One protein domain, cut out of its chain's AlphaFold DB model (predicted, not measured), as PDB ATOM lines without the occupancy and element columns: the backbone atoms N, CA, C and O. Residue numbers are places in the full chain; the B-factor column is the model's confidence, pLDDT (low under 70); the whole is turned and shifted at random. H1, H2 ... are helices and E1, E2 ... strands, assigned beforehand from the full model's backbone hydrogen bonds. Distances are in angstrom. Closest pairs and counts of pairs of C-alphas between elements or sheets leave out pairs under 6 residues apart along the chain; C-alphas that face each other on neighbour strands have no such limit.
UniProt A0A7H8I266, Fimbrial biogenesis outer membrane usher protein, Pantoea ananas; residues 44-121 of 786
ATOM      1  N   ASN A  44      90.622 108.711 119.863       76.06
ATOM      2  CA  ASN A  44      90.941 108.060 118.593       76.06
ATOM      3  C   ASN A  44      89.792 107.194 118.062       76.06
ATOM      4  O   ASN A  44      89.638 107.125 116.850       76.06
ATOM      5  N   ALA A  45      89.007 106.540 118.920       79.50
ATOM      6  CA  ALA A  45      87.869 105.725 118.504       79.50
ATOM      7  C   ALA A  45      86.693 106.595 118.037       79.50
ATOM      8  O   ALA A  45      86.149 106.370 116.959       79.50
ATOM      9  N   LEU A  46      86.344 107.630 118.808       83.25
ATOM     10  CA  LEU A  46      85.243 108.543 118.482       83.25
ATOM     11  C   LEU A  46      85.544 109.389 117.243       83.25
ATOM     12  O   LEU A  46      84.670 109.623 116.414       83.25
ATOM     13  N   ASN A  47      86.800 109.807 117.094       82.94
ATOM     14  CA  ASN A  47      87.258 110.671 116.013       82.94
ATOM     15  C   ASN A  47      88.128 109.922 114.997       82.94
ATOM     16  O   ASN A  47      88.989 110.534 114.360       82.94
ATOM     17  N   GLN A  48      87.912 108.610 114.819       82.75
ATOM     18  CA  GLN A  48      88.791 107.740 114.026       82.75
ATOM     19  C   GLN A  48      89.117 108.312 112.645       82.75
ATOM     20  O   GLN A  48      90.280 108.337 112.247       82.75
ATOM     21  N   HIS A  49      88.105 108.818 111.941       87.50
ATOM     22  CA  HIS A  49      88.244 109.321 110.574       87.50
ATOM     23  C   HIS A  49      88.442 110.841 110.483       87.50
ATOM     24  O   HIS A  49      88.499 111.399 109.386       87.50
ATOM     25  N   VAL A  50      88.553 111.524 111.624       85.94
ATOM     26  CA  VAL A  50      88.679 112.981 111.696       85.94
ATOM     27  C   VAL A  50      90.142 113.349 111.910       85.94
ATOM     28  O   VAL A  50      90.740 113.028 112.938       85.94
ATOM     29  N   MET A  51      90.739 114.058 110.956       85.19
ATOM     30  CA  MET A  51      92.113 114.544 111.087       85.19
ATOM     31  C   MET A  51      92.216 115.583 112.223       85.19
ATOM     32  O   MET A  51      91.369 116.473 112.300       85.19
ATOM     33  N   PRO A  52      93.216 115.492 113.118       84.19
ATOM     34  CA  PRO A  52      93.365 116.441 114.217       84.19
ATOM     35  C   PRO A  52      93.740 117.842 113.716       84.19
ATOM     36  O   PRO A  52      94.445 117.989 112.721       84.19
ATOM     37  N   GLU A  53      93.297 118.876 114.433       86.00
ATOM     38  CA  GLU A  53      93.646 120.279 114.140       86.00
ATOM     39  C   GLU A  53      95.090 120.631 114.529       86.00
ATOM     40  O   GLU A  53      95.676 121.584 114.019       86.00
ATOM     41  N   ARG A  54      95.684 119.830 115.418       85.31
ATOM     42  CA  ARG A  54      97.104 119.897 115.771       85.31
ATOM     43  C   ARG A  54      97.946 119.048 114.826       85.31
ATOM     44  O   ARG A  54      97.479 118.024 114.330       85.31
ATOM     45  N   GLU A  55      99.209 119.437 114.661       86.81
ATOM     46  CA  GLU A  55     100.198 118.625 113.950       86.81
ATOM     47  C   GLU A  55     100.259 117.213 114.540       86.81
ATOM     48  O   GLU A  55     100.482 117.019 115.736       86.81
ATOM     49  N   THR A  56     100.059 116.223 113.678       85.19
ATOM     50  CA  THR A  56     100.239 114.811 113.993       85.19
ATOM     51  C   THR A  56     101.125 114.167 112.939       85.19
ATOM     52  O   THR A  56     101.074 114.520 111.761       85.19
ATOM     53  N   GLU A  57     101.975 113.240 113.361       88.12
ATOM     54  CA  GLU A  57     102.747 112.422 112.436       88.12
ATOM     55  C   GLU A  57     101.889 111.252 111.956       88.12
ATOM     56  O   GLU A  57     101.187 110.609 112.739       88.12
ATOM     57  N   SER A  58     101.888 111.000 110.651       89.25
ATOM     58  CA  SER A  58     101.051 109.963 110.055       89.25
ATOM     59  C   SER A  58     101.720 109.292 108.871       89.25
ATOM     60  O   SER A  58     102.435 109.926 108.094       89.25
ATOM     61  N   ASP A  59     101.451 107.999 108.729       91.31
ATOM     62  CA  ASP A  59     101.883 107.190 107.599       91.31
ATOM     63  C   ASP A  59     101.052 107.544 106.369       91.31
ATOM     64  O   ASP A  59      99.832 107.360 106.338       91.31
ATOM     65  N   ILE A  60     101.718 108.042 105.337       91.81
ATOM     66  CA  ILE A  60     101.087 108.505 104.110       91.81
ATOM     67  C   ILE A  60     101.086 107.374 103.088       91.81
ATOM     68  O   ILE A  60     102.139 106.882 102.667       91.81
ATOM     69  N   TYR A  61      99.886 107.006 102.653       92.12
ATOM     70  CA  TYR A  61      99.649 106.031 101.599       92.12
ATOM     71  C   TYR A  61      99.128 106.731 100.356       92.12
ATOM     72  O   TYR A  61      98.178 107.505 100.438       92.12
ATOM     73  N   ILE A  62      99.688 106.413  99.193       90.50
ATOM     74  CA  ILE A  62      99.189 106.898  97.903       90.50
ATOM     75  C   ILE A  62      98.723 105.703  97.094       90.50
ATOM     76  O   ILE A  62      99.503 104.790  96.824       90.50
ATOM     77  N   ASN A  63      97.437 105.698  96.738       89.56
ATOM     78  CA  ASN A  63      96.797 104.618  95.980       89.56
ATOM     79  C   ASN A  63      97.121 103.218  96.553       89.56
ATOM     80  O   ASN A  63      97.396 102.279  95.811       89.56
ATOM     81  N   GLY A  64      97.128 103.105  97.888       85.81
ATOM     82  CA  GLY A  64      97.349 101.853  98.620       85.81
ATOM     83  C   GLY A  64      98.799 101.533  99.003       85.81
ATOM     84  O   GLY A  64      99.002 100.580  99.742       85.81
ATOM     85  N   LYS A  65      99.802 102.314  98.578       87.25
ATOM     86  CA  LYS A  65     101.221 102.054  98.902       87.25
ATOM     87  C   LYS A  65     101.779 103.050  99.905       87.25
ATOM     88  O   LYS A  65     101.564 104.250  99.737       87.25
ATOM     89  N   TYR A  66     102.523 102.566 100.896       90.50
ATOM     90  CA  TYR A  66     103.245 103.406 101.848       90.50
ATOM     91  C   TYR A  66     104.346 104.195 101.133       90.50
ATOM     92  O   TYR A  66     105.137 103.625 100.376       90.50
ATOM     93  N   ILE A  67     104.405 105.503 101.394       89.19
ATOM     94  CA  ILE A  67     105.383 106.411 100.784       89.19
ATOM     95  C   ILE A  67     106.328 107.016 101.822       89.19
ATOM     96  O   ILE A  67     107.537 107.066 101.622       89.19
ATOM     97  N   LEU A  68     105.790 107.555 102.907       89.31
ATOM     98  CA  LEU A  68     106.578 108.145 103.981       89.31
ATOM     99  C   LEU A  68     105.695 108.341 105.206       89.31
ATOM    100  O   LEU A  68     104.472 108.350 105.088       89.31
ATOM    101  N   SER A  69     106.316 108.598 106.347       89.06
ATOM    102  CA  SER A  69     105.642 109.205 107.492       89.06
ATOM    103  C   SER A  69     105.923 110.710 107.476       89.06
ATOM    104  O   SER A  69     107.026 111.140 107.122       89.06
ATOM    105  N   GLY A  70     104.915 111.524 107.772       89.31
ATOM    106  CA  GLY A  70     105.037 112.978 107.728       89.31
ATOM    107  C   GLY A  70     103.988 113.685 108.574       89.31
ATOM    108  O   GLY A  70     103.006 113.083 109.003       89.31
ATOM    109  N   ARG A  71     104.212 114.979 108.818       91.88
ATOM    110  CA  ARG A  71     103.321 115.806 109.638       91.88
ATOM    111  C   ARG A  71     102.136 116.317 108.830       91.88
ATOM    112  O   ARG A  71     102.313 116.889 107.749       91.88
ATOM    113  N   VAL A  72     100.949 116.130 109.388       91.81
ATOM    114  CA  VAL A  72      99.663 116.540 108.823       91.81
ATOM    115  C   VAL A  72      98.773 117.128 109.912       91.81
ATOM    116  O   VAL A  72      98.919 116.794 111.085       91.81
ATOM    117  N   PHE A  73      97.867 118.019 109.531       91.25
ATOM    118  CA  PHE A  73      96.831 118.556 110.417       91.25
ATOM    119  C   PHE A  73      95.671 119.118 109.602       91.25
ATOM    120  O   PHE A  73      95.785 119.322 108.395       91.25
ATOM    121  N   SER A  74      94.548 119.366 110.264       90.88
ATOM    122  CA  SER A  74      93.348 119.937 109.665       90.88
ATOM    123  C   SER A  74      93.245 121.435 109.951       90.88
ATOM    124  O   SER A  74      93.456 121.876 111.076       90.88
ATOM    125  N   VAL A  75      92.870 122.222 108.942       88.69
ATOM    126  CA  VAL A  75      92.444 123.620 109.097       88.69
ATOM    127  C   VAL A  75      91.099 123.773 108.407       88.69
ATOM    128  O   VAL A  75      91.010 123.593 107.195       88.69
ATOM    129  N   LYS A  76      90.041 124.113 109.157       84.81
ATOM    130  CA  LYS A  76      88.668 124.242 108.620       84.81
ATOM    131  C   LYS A  76      88.240 123.014 107.792       84.81
ATOM    132  O   LYS A  76      87.722 123.162 106.687       84.81
ATOM    133  N   ASN A  77      88.496 121.809 108.307       80.62
ATOM    134  CA  ASN A  77      88.244 120.518 107.644       80.62
ATOM    135  C   ASN A  77      89.046 120.251 106.354       80.62
ATOM    136  O   ASN A  77      88.749 119.293 105.641       80.62
ATOM    137  N   ALA A  78      90.072 121.048 106.045       86.00
ATOM    138  CA  ALA A  78      91.002 120.779 104.954       86.00
ATOM    139  C   ALA A  78      92.336 120.252 105.497       86.00
ATOM    140  O   ALA A  78      92.941 120.863 106.376       86.00
ATOM    141  N   ALA A  79      92.808 119.134 104.942       89.94
ATOM    142  CA  ALA A  79      94.099 118.559 105.298       89.94
ATOM    143  C   ALA A  79      95.257 119.432 104.788       89.94
ATOM    144  O   ALA A  79      95.304 119.817 103.615       89.94
ATOM    145  N   VAL A  80      96.202 119.697 105.682       92.94
ATOM    146  CA  VAL A  80      97.434 120.446 105.456       92.94
ATOM    147  C   VAL A  80      98.619 119.502 105.627       92.94
ATOM    148  O   VAL A  80      98.663 118.701 106.559       92.94
ATOM    149  N   TYR A  81      99.590 119.606 104.723       94.31
ATOM    150  CA  TYR A  81     100.707 118.672 104.595       94.31
ATOM    151  C   TYR A  81     102.046 119.388 104.732       94.31
ATOM    152  O   TYR A  81     102.222 120.489 104.202       94.31
ATOM    153  N   SER A  82     103.009 118.759 105.405       93.25
ATOM    154  CA  SER A  82     104.371 119.287 105.525       93.25
ATOM    155  C   SER A  82     105.141 119.296 104.195       93.25
ATOM    156  O   SER A  82     104.808 118.597 103.232       93.25
ATOM    157  N   GLU A  83     106.227 120.070 104.145       90.56
ATOM    158  CA  GLU A  83     107.147 120.125 102.998       90.56
ATOM    159  C   GLU A  83     107.796 118.770 102.659       90.56
ATOM    160  O   GLU A  83     108.011 118.454 101.484       90.56
ATOM    161  N   ASP A  84     108.042 117.924 103.662       87.56
ATOM    162  CA  ASP A  84     108.523 116.554 103.456       87.56
ATOM    163  C   ASP A  84     107.542 115.721 102.629       87.56
ATOM    164  O   ASP A  84     107.952 115.024 101.697       87.56
ATOM    165  N   ILE A  85     106.244 115.830 102.927       89.94
ATOM    166  CA  ILE A  85     105.205 115.148 102.155       89.94
ATOM    167  C   ILE A  85     105.198 115.714 100.743       89.94
ATOM    168  O   ILE A  85     105.314 114.945  99.797       89.94
ATOM    169  N   LYS A  86     105.181 117.038 100.566       90.75
ATOM    170  CA  LYS A  86     105.210 117.643  99.226       90.75
ATOM    171  C   LYS A  86     106.372 117.145  98.360       90.75
ATOM    172  O   LYS A  86     106.174 116.853  97.182       90.75
ATOM    173  N   SER A  87     107.574 117.061  98.924       86.31
ATOM    174  CA  SER A  87     108.787 116.708  98.175       86.31
ATOM    175  C   SER A  87     108.904 115.214  97.852       86.31
ATOM    176  O   SER A  87     109.451 114.863  96.806       86.31
ATOM    177  N   LYS A  88     108.381 114.328  98.711       85.75
ATOM    178  CA  LYS A  88     108.561 112.865  98.600       85.75
ATOM    179  C   LYS A  88     107.292 112.115  98.183       85.75
ATOM    180  O   LYS A  88     107.376 110.972  97.739       85.75
ATOM    181  N   ALA A  89     106.124 112.758  98.247       87.25
ATOM    182  CA  ALA A  89     104.832 112.172  97.893       87.25
ATOM    183  C   ALA A  89     104.656 111.897  96.398       87.25
ATOM    184  O   ALA A  89     103.600 111.410  96.029       87.25
ATOM    185  N   GLY A  90     105.630 112.152  95.520       86.56
ATOM    186  CA  GLY A  90     105.522 111.735  94.113       86.56
ATOM    187  C   GLY A  90     104.344 112.370  93.358       86.56
ATOM    188  O   GLY A  90     103.932 111.861  92.313       86.56
ATOM    189  N   ILE A  91     103.809 113.477  93.880       89.88
ATOM    190  CA  ILE A  91     102.709 114.260  93.319       89.88
ATOM    191  C   ILE A  91     103.308 115.490  92.622       89.88
ATOM    192  O   ILE A  91     104.158 116.179  93.187       89.88
ATOM    193  N   LYS A  92     102.864 115.776  91.394       91.31
ATOM    194  CA  LYS A  92     103.325 116.906  90.575       91.31
ATOM    195  C   LYS A  92     103.114 118.236  91.298       91.31
ATOM    196  O   LYS A  92     102.093 118.442  91.948       91.31
ATOM    197  N   ALA A  93     104.035 119.177  91.085       90.25
ATOM    198  CA  ALA A  93     104.008 120.505  91.706       90.25
ATOM    199  C   ALA A  93     102.673 121.251  91.518       90.25
ATOM    200  O   ALA A  93     102.230 121.930  92.436       90.25
ATOM    201  N   LEU A  94     102.013 121.066  90.369       92.25
ATOM    202  CA  LEU A  94     100.734 121.702  90.034       92.25
ATOM    203  C   LEU A  94      99.564 121.305  90.952       92.25
ATOM    204  O   LEU A  94      98.570 122.015  90.994       92.25
ATOM    205  N   ALA A  95      99.664 120.184  91.675       93.12
ATOM    206  CA  ALA A  95      98.630 119.751  92.616       93.12
ATOM    207  C   ALA A  95      98.782 120.389  94.009       93.12
ATOM    208  O   ALA A  95      97.949 120.145  94.878       93.12
ATOM    209  N   TRP A  96      99.858 121.148  94.242       94.69
ATOM    210  CA  TRP A  96     100.200 121.712  95.544       94.69
ATOM    211  C   TRP A  96      99.974 123.220  95.572       94.69
ATOM    212  O   TRP A  96     100.488 123.947  94.725       94.69
ATOM    213  N   SER A  97      99.299 123.704  96.611       93.81
ATOM    214  CA  SER A  97      99.149 125.137  96.902       93.81
ATOM    215  C   SER A  97      99.768 125.472  98.262       93.81
ATOM    216  O   SER A  97      99.599 124.692  99.197       93.81
ATOM    217  N   PRO A  98     100.509 126.581  98.422       91.56
ATOM    218  CA  PRO A  98     101.139 126.923  99.697       91.56
ATOM    219  C   PRO A  98     100.107 127.294 100.773       91.56
ATOM    220  O   PRO A  98      99.160 128.034 100.513       91.56
ATOM    221  N   TYR A  99     100.335 126.831 102.001       88.88
ATOM    222  CA  TYR A  99      99.668 127.295 103.215       88.88
ATOM    223  C   TYR A  99     100.622 128.202 103.998       88.88
ATOM    224  O   TYR A  99     101.742 127.810 104.332       88.88
ATOM    225  N   LYS A 100     100.183 129.429 104.293       82.69
ATOM    226  CA  LYS A 100     100.941 130.370 105.124       82.69
ATOM    227  C   LYS A 100     100.691 130.061 106.600       82.69
ATOM    228  O   LYS A 100      99.692 130.505 107.161       82.69
ATOM    229  N   ALA A 101     101.595 129.315 107.229       76.06
ATOM    230  CA  ALA A 101     101.574 129.137 108.677       76.06
ATOM    231  C   ALA A 101     102.140 130.371 109.399       76.06
ATOM    232  O   ALA A 101     103.037 131.046 108.894       76.06
ATOM    233  N   ARG A 102     101.633 130.658 110.607       72.25
ATOM    234  CA  ARG A 102     102.046 131.827 111.411       72.25
ATOM    235  C   ARG A 102     103.493 131.752 111.918       72.25
ATOM    236  O   ARG A 102     104.068 132.779 112.240       72.25
ATOM    237  N   ASN A 103     104.072 130.556 111.981       75.12
ATOM    238  CA  ASN A 103     105.391 130.274 112.558       75.12
ATOM    239  C   ASN A 103     106.522 130.170 111.510       75.12
ATOM    240  O   ASN A 103     107.588 129.646 111.817       75.12
ATOM    241  N   GLY A 104     106.282 130.578 110.257       72.12
ATOM    242  CA  GLY A 104     107.266 130.477 109.169       72.12
ATOM    243  C   GLY A 104     107.493 129.061 108.614       72.12
ATOM    244  O   GLY A 104     108.249 128.901 107.657       72.12
ATOM    245  N   SER A 105     106.825 128.035 109.154       80.31
ATOM    246  CA  SER A 105     106.910 126.662 108.637       80.31
ATOM    247  C   SER A 105     106.184 126.525 107.296       80.31
ATOM    248  O   SER A 105     105.090 127.061 107.104       80.31
ATOM    249  N   LYS A 106     106.781 125.784 106.355       87.56
ATOM    250  CA  LYS A 106     106.217 125.581 105.016       87.56
ATOM    251  C   LYS A 106     105.270 124.387 104.990       87.56
ATOM    252  O   LYS A 106     105.672 123.237 105.165       87.56
ATOM    253  N   TYR A 107     104.016 124.687 104.694       92.00
ATOM    254  CA  TYR A 107     102.928 123.728 104.603       92.00
ATOM    255  C   TYR A 107     102.170 123.913 103.294       92.00
ATOM    256  O   TYR A 107     102.284 124.953 102.640       92.00
ATOM    257  N   PHE A 108     101.401 122.905 102.896       94.19
ATOM    258  CA  PHE A 108     100.737 122.886 101.598       94.19
ATOM    259  C   PHE A 108      99.348 122.256 101.672       94.19
ATOM    260  O   PHE A 108      99.107 121.372 102.487       94.19
ATOM    261  N   TYR A 109      98.464 122.695 100.781       94.12
ATOM    262  CA  TYR A 109      97.210 122.034 100.438       94.12
ATOM    263  C   TYR A 109      97.379 121.211  99.163       94.12
ATOM    264  O   TYR A 109      98.176 121.568  98.289       94.12
ATOM    265  N   LEU A 110      96.584 120.151  99.052       93.69
ATOM    266  CA  LEU A 110      96.409 119.390  97.819       93.69
ATOM    267  C   LEU A 110      95.170 119.861  97.053       93.69
ATOM    268  O   LEU A 110      94.214 120.370  97.640       93.69
ATOM    269  N   ASP A 111      95.196 119.665  95.736       92.81
ATOM    270  CA  ASP A 111      94.042 119.848  94.855       92.81
ATOM    271  C   ASP A 111      92.819 119.071  95.380       92.81
ATOM    272  O   ASP A 111      92.935 117.918  95.801       92.81
ATOM    273  N   LYS A 112      91.632 119.691  95.327       89.25
ATOM    274  CA  LYS A 112      90.369 119.124  95.834       89.25
ATOM    275  C   LYS A 112      89.972 117.805  95.159       89.25
ATOM    276  O   LYS A 112      89.156 117.070  95.705       89.25
ATOM    277  N   GLN A 113      90.516 117.505  93.980       91.31
ATOM    278  CA  GLN A 113      90.300 116.230  93.290       91.31
ATOM    279  C   GLN A 113      91.066 115.058  93.922       91.31
ATOM    280  O   GLN A 113      90.795 113.907  93.585       91.31
ATOM    281  N   ILE A 114      92.020 115.328  94.818       92.19
ATOM    282  CA  ILE A 114      92.736 114.309  95.582       92.19
ATOM    283  C   ILE A 114      91.971 114.057  96.880       92.19
ATOM    284  O   ILE A 114      91.868 114.932  97.738       92.19
ATOM    285  N   GLN A 115      91.437 112.846  97.036       91.38
ATOM    286  CA  GLN A 115      90.687 112.488  98.238       91.38
ATOM    287  C   GLN A 115      91.641 112.043  99.342       91.38
ATOM    288  O   GLN A 115      92.503 111.194  99.114       91.38
ATOM    289  N   ALA A 116      91.441 112.577 100.542       92.06
ATOM    290  CA  ALA A 116      92.213 112.251 101.728       92.06
ATOM    291  C   ALA A 116      91.327 111.524 102.747       92.06
ATOM    292  O   ALA A 116      90.278 112.034 103.134       92.06
ATOM    293  N   LYS A 117      91.741 110.329 103.176       92.12
ATOM    294  CA  LYS A 117      91.074 109.539 104.219       92.12
ATOM    295  C   LYS A 117      92.042 109.286 105.363       92.12
ATOM    296  O   LYS A 117      93.038 108.588 105.178       92.12
ATOM    297  N   PHE A 118      91.753 109.863 106.521       89.44
ATOM    298  CA  PHE A 118      92.562 109.702 107.722       89.44
ATOM    299  C   PHE A 118      92.028 108.570 108.603       89.44
ATOM    300  O   PHE A 118      90.826 108.331 108.622       89.44
ATOM    301  N   ASP A 119      92.914 107.884 109.318       88.25
ATOM    302  CA  ASP A 119      92.584 106.863 110.316       88.25
ATOM    303  C   ASP A 119      93.520 107.016 111.524       88.25
ATOM    304  O   ASP A 119      94.704 106.664 111.457       88.25
ATOM    305  N   ARG A 120      92.982 107.551 112.627       83.50
ATOM    306  CA  ARG A 120      93.694 107.786 113.896       83.50
ATOM    307  C   ARG A 120      94.167 106.509 114.574       83.50
ATOM    308  O   ARG A 120      95.217 106.525 115.213       83.50
ATOM    309  N   ALA A 121      93.426 105.405 114.461       77.00
ATOM    310  CA  ALA A 121      93.790 104.164 115.145       77.00
ATOM    311  C   ALA A 121      95.143 103.651 114.629       77.00
ATOM    312  O   ALA A 121      96.033 103.299 115.404       77.00
TER     313      ALA A 121
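What this domain is: This is residues 44 to 121 of the 786 residues of the protein "Fimbrial biogenesis outer membrane usher protein" of Pantoea ananas (UniProt A0A7H8I266). A strongly twisted sheet of five strands curls round one short helix, H1, while a sixth strand, E6, runs past E1 and pairs with no named strand. The longest strand, E2, bends sharply and passes from its hairpin with E1 to its hairpin with E3. The printed part has 78 residues, with E1, E2, E3, H1, E4, E5 and E6 in that order; the sheet is antiparallel, in the order E1, E2, E3, E5, E4, and the class is mostly strand. The whole is compact, with a radius of gyration of the C-alphas of 12.0 A and spans of 34 by 31 by 21 A.

Where its parts are: E1, residues 56 to 62, begins at C-alpha 56 (100.239, 114.811, 113.993) and is 18.0 A long. E2, residues 65 to 75, measures 25.4 A and bends by 83 degrees at residue 68. E3 is residues 78 to 82, 13.5 A; E5 is 106 to 110, 13.6 A; E4 is 96 to 100, 12.9 A. H1 is residues 83 to 88, 8.6 A. E6, residues 115 to 119, 13.5 A, ends at C-alpha 119 (92.584, 106.863, 110.316).

How they stand to each other: E1 and E2 form a hairpin, with N 58 and O 70 at 2.9 A. E2 and E3 form another, with N 80 and O 73 at 2.8 A. E3 and E5 are antiparallel neighbours, with N 81 and O 108 within hydrogen-bond range at 2.9 A, and E5 and E4 are antiparallel neighbours, with N 99 and O 107 within hydrogen-bond range at 2.8 A. E3, H1 and E4 form a split strand-helix-strand unit, two strands of one sheet that follow each other among the strands with a helix between them along the chain and E5 between them in the sheet, and its crossover is right-handed. H1 is on the sheet; its closest C-alphas to E5 are Glu 83 and Tyr 107, 5.8 A apart. In H1 every O i to N i+4 pair is within hydrogen-bond range. E1 and E6 are near each other, with 9 pairs of C-alphas within 10 A; H1 and E6 are apart.

The domain as a whole: The C-alphas of Ala 45 and Leu 94 are the farthest apart, 35.1 A. The printed part has no cut, and no link is long. Residues 44 to 55 hold no named element. No printed residue is under 70 in pLDDT.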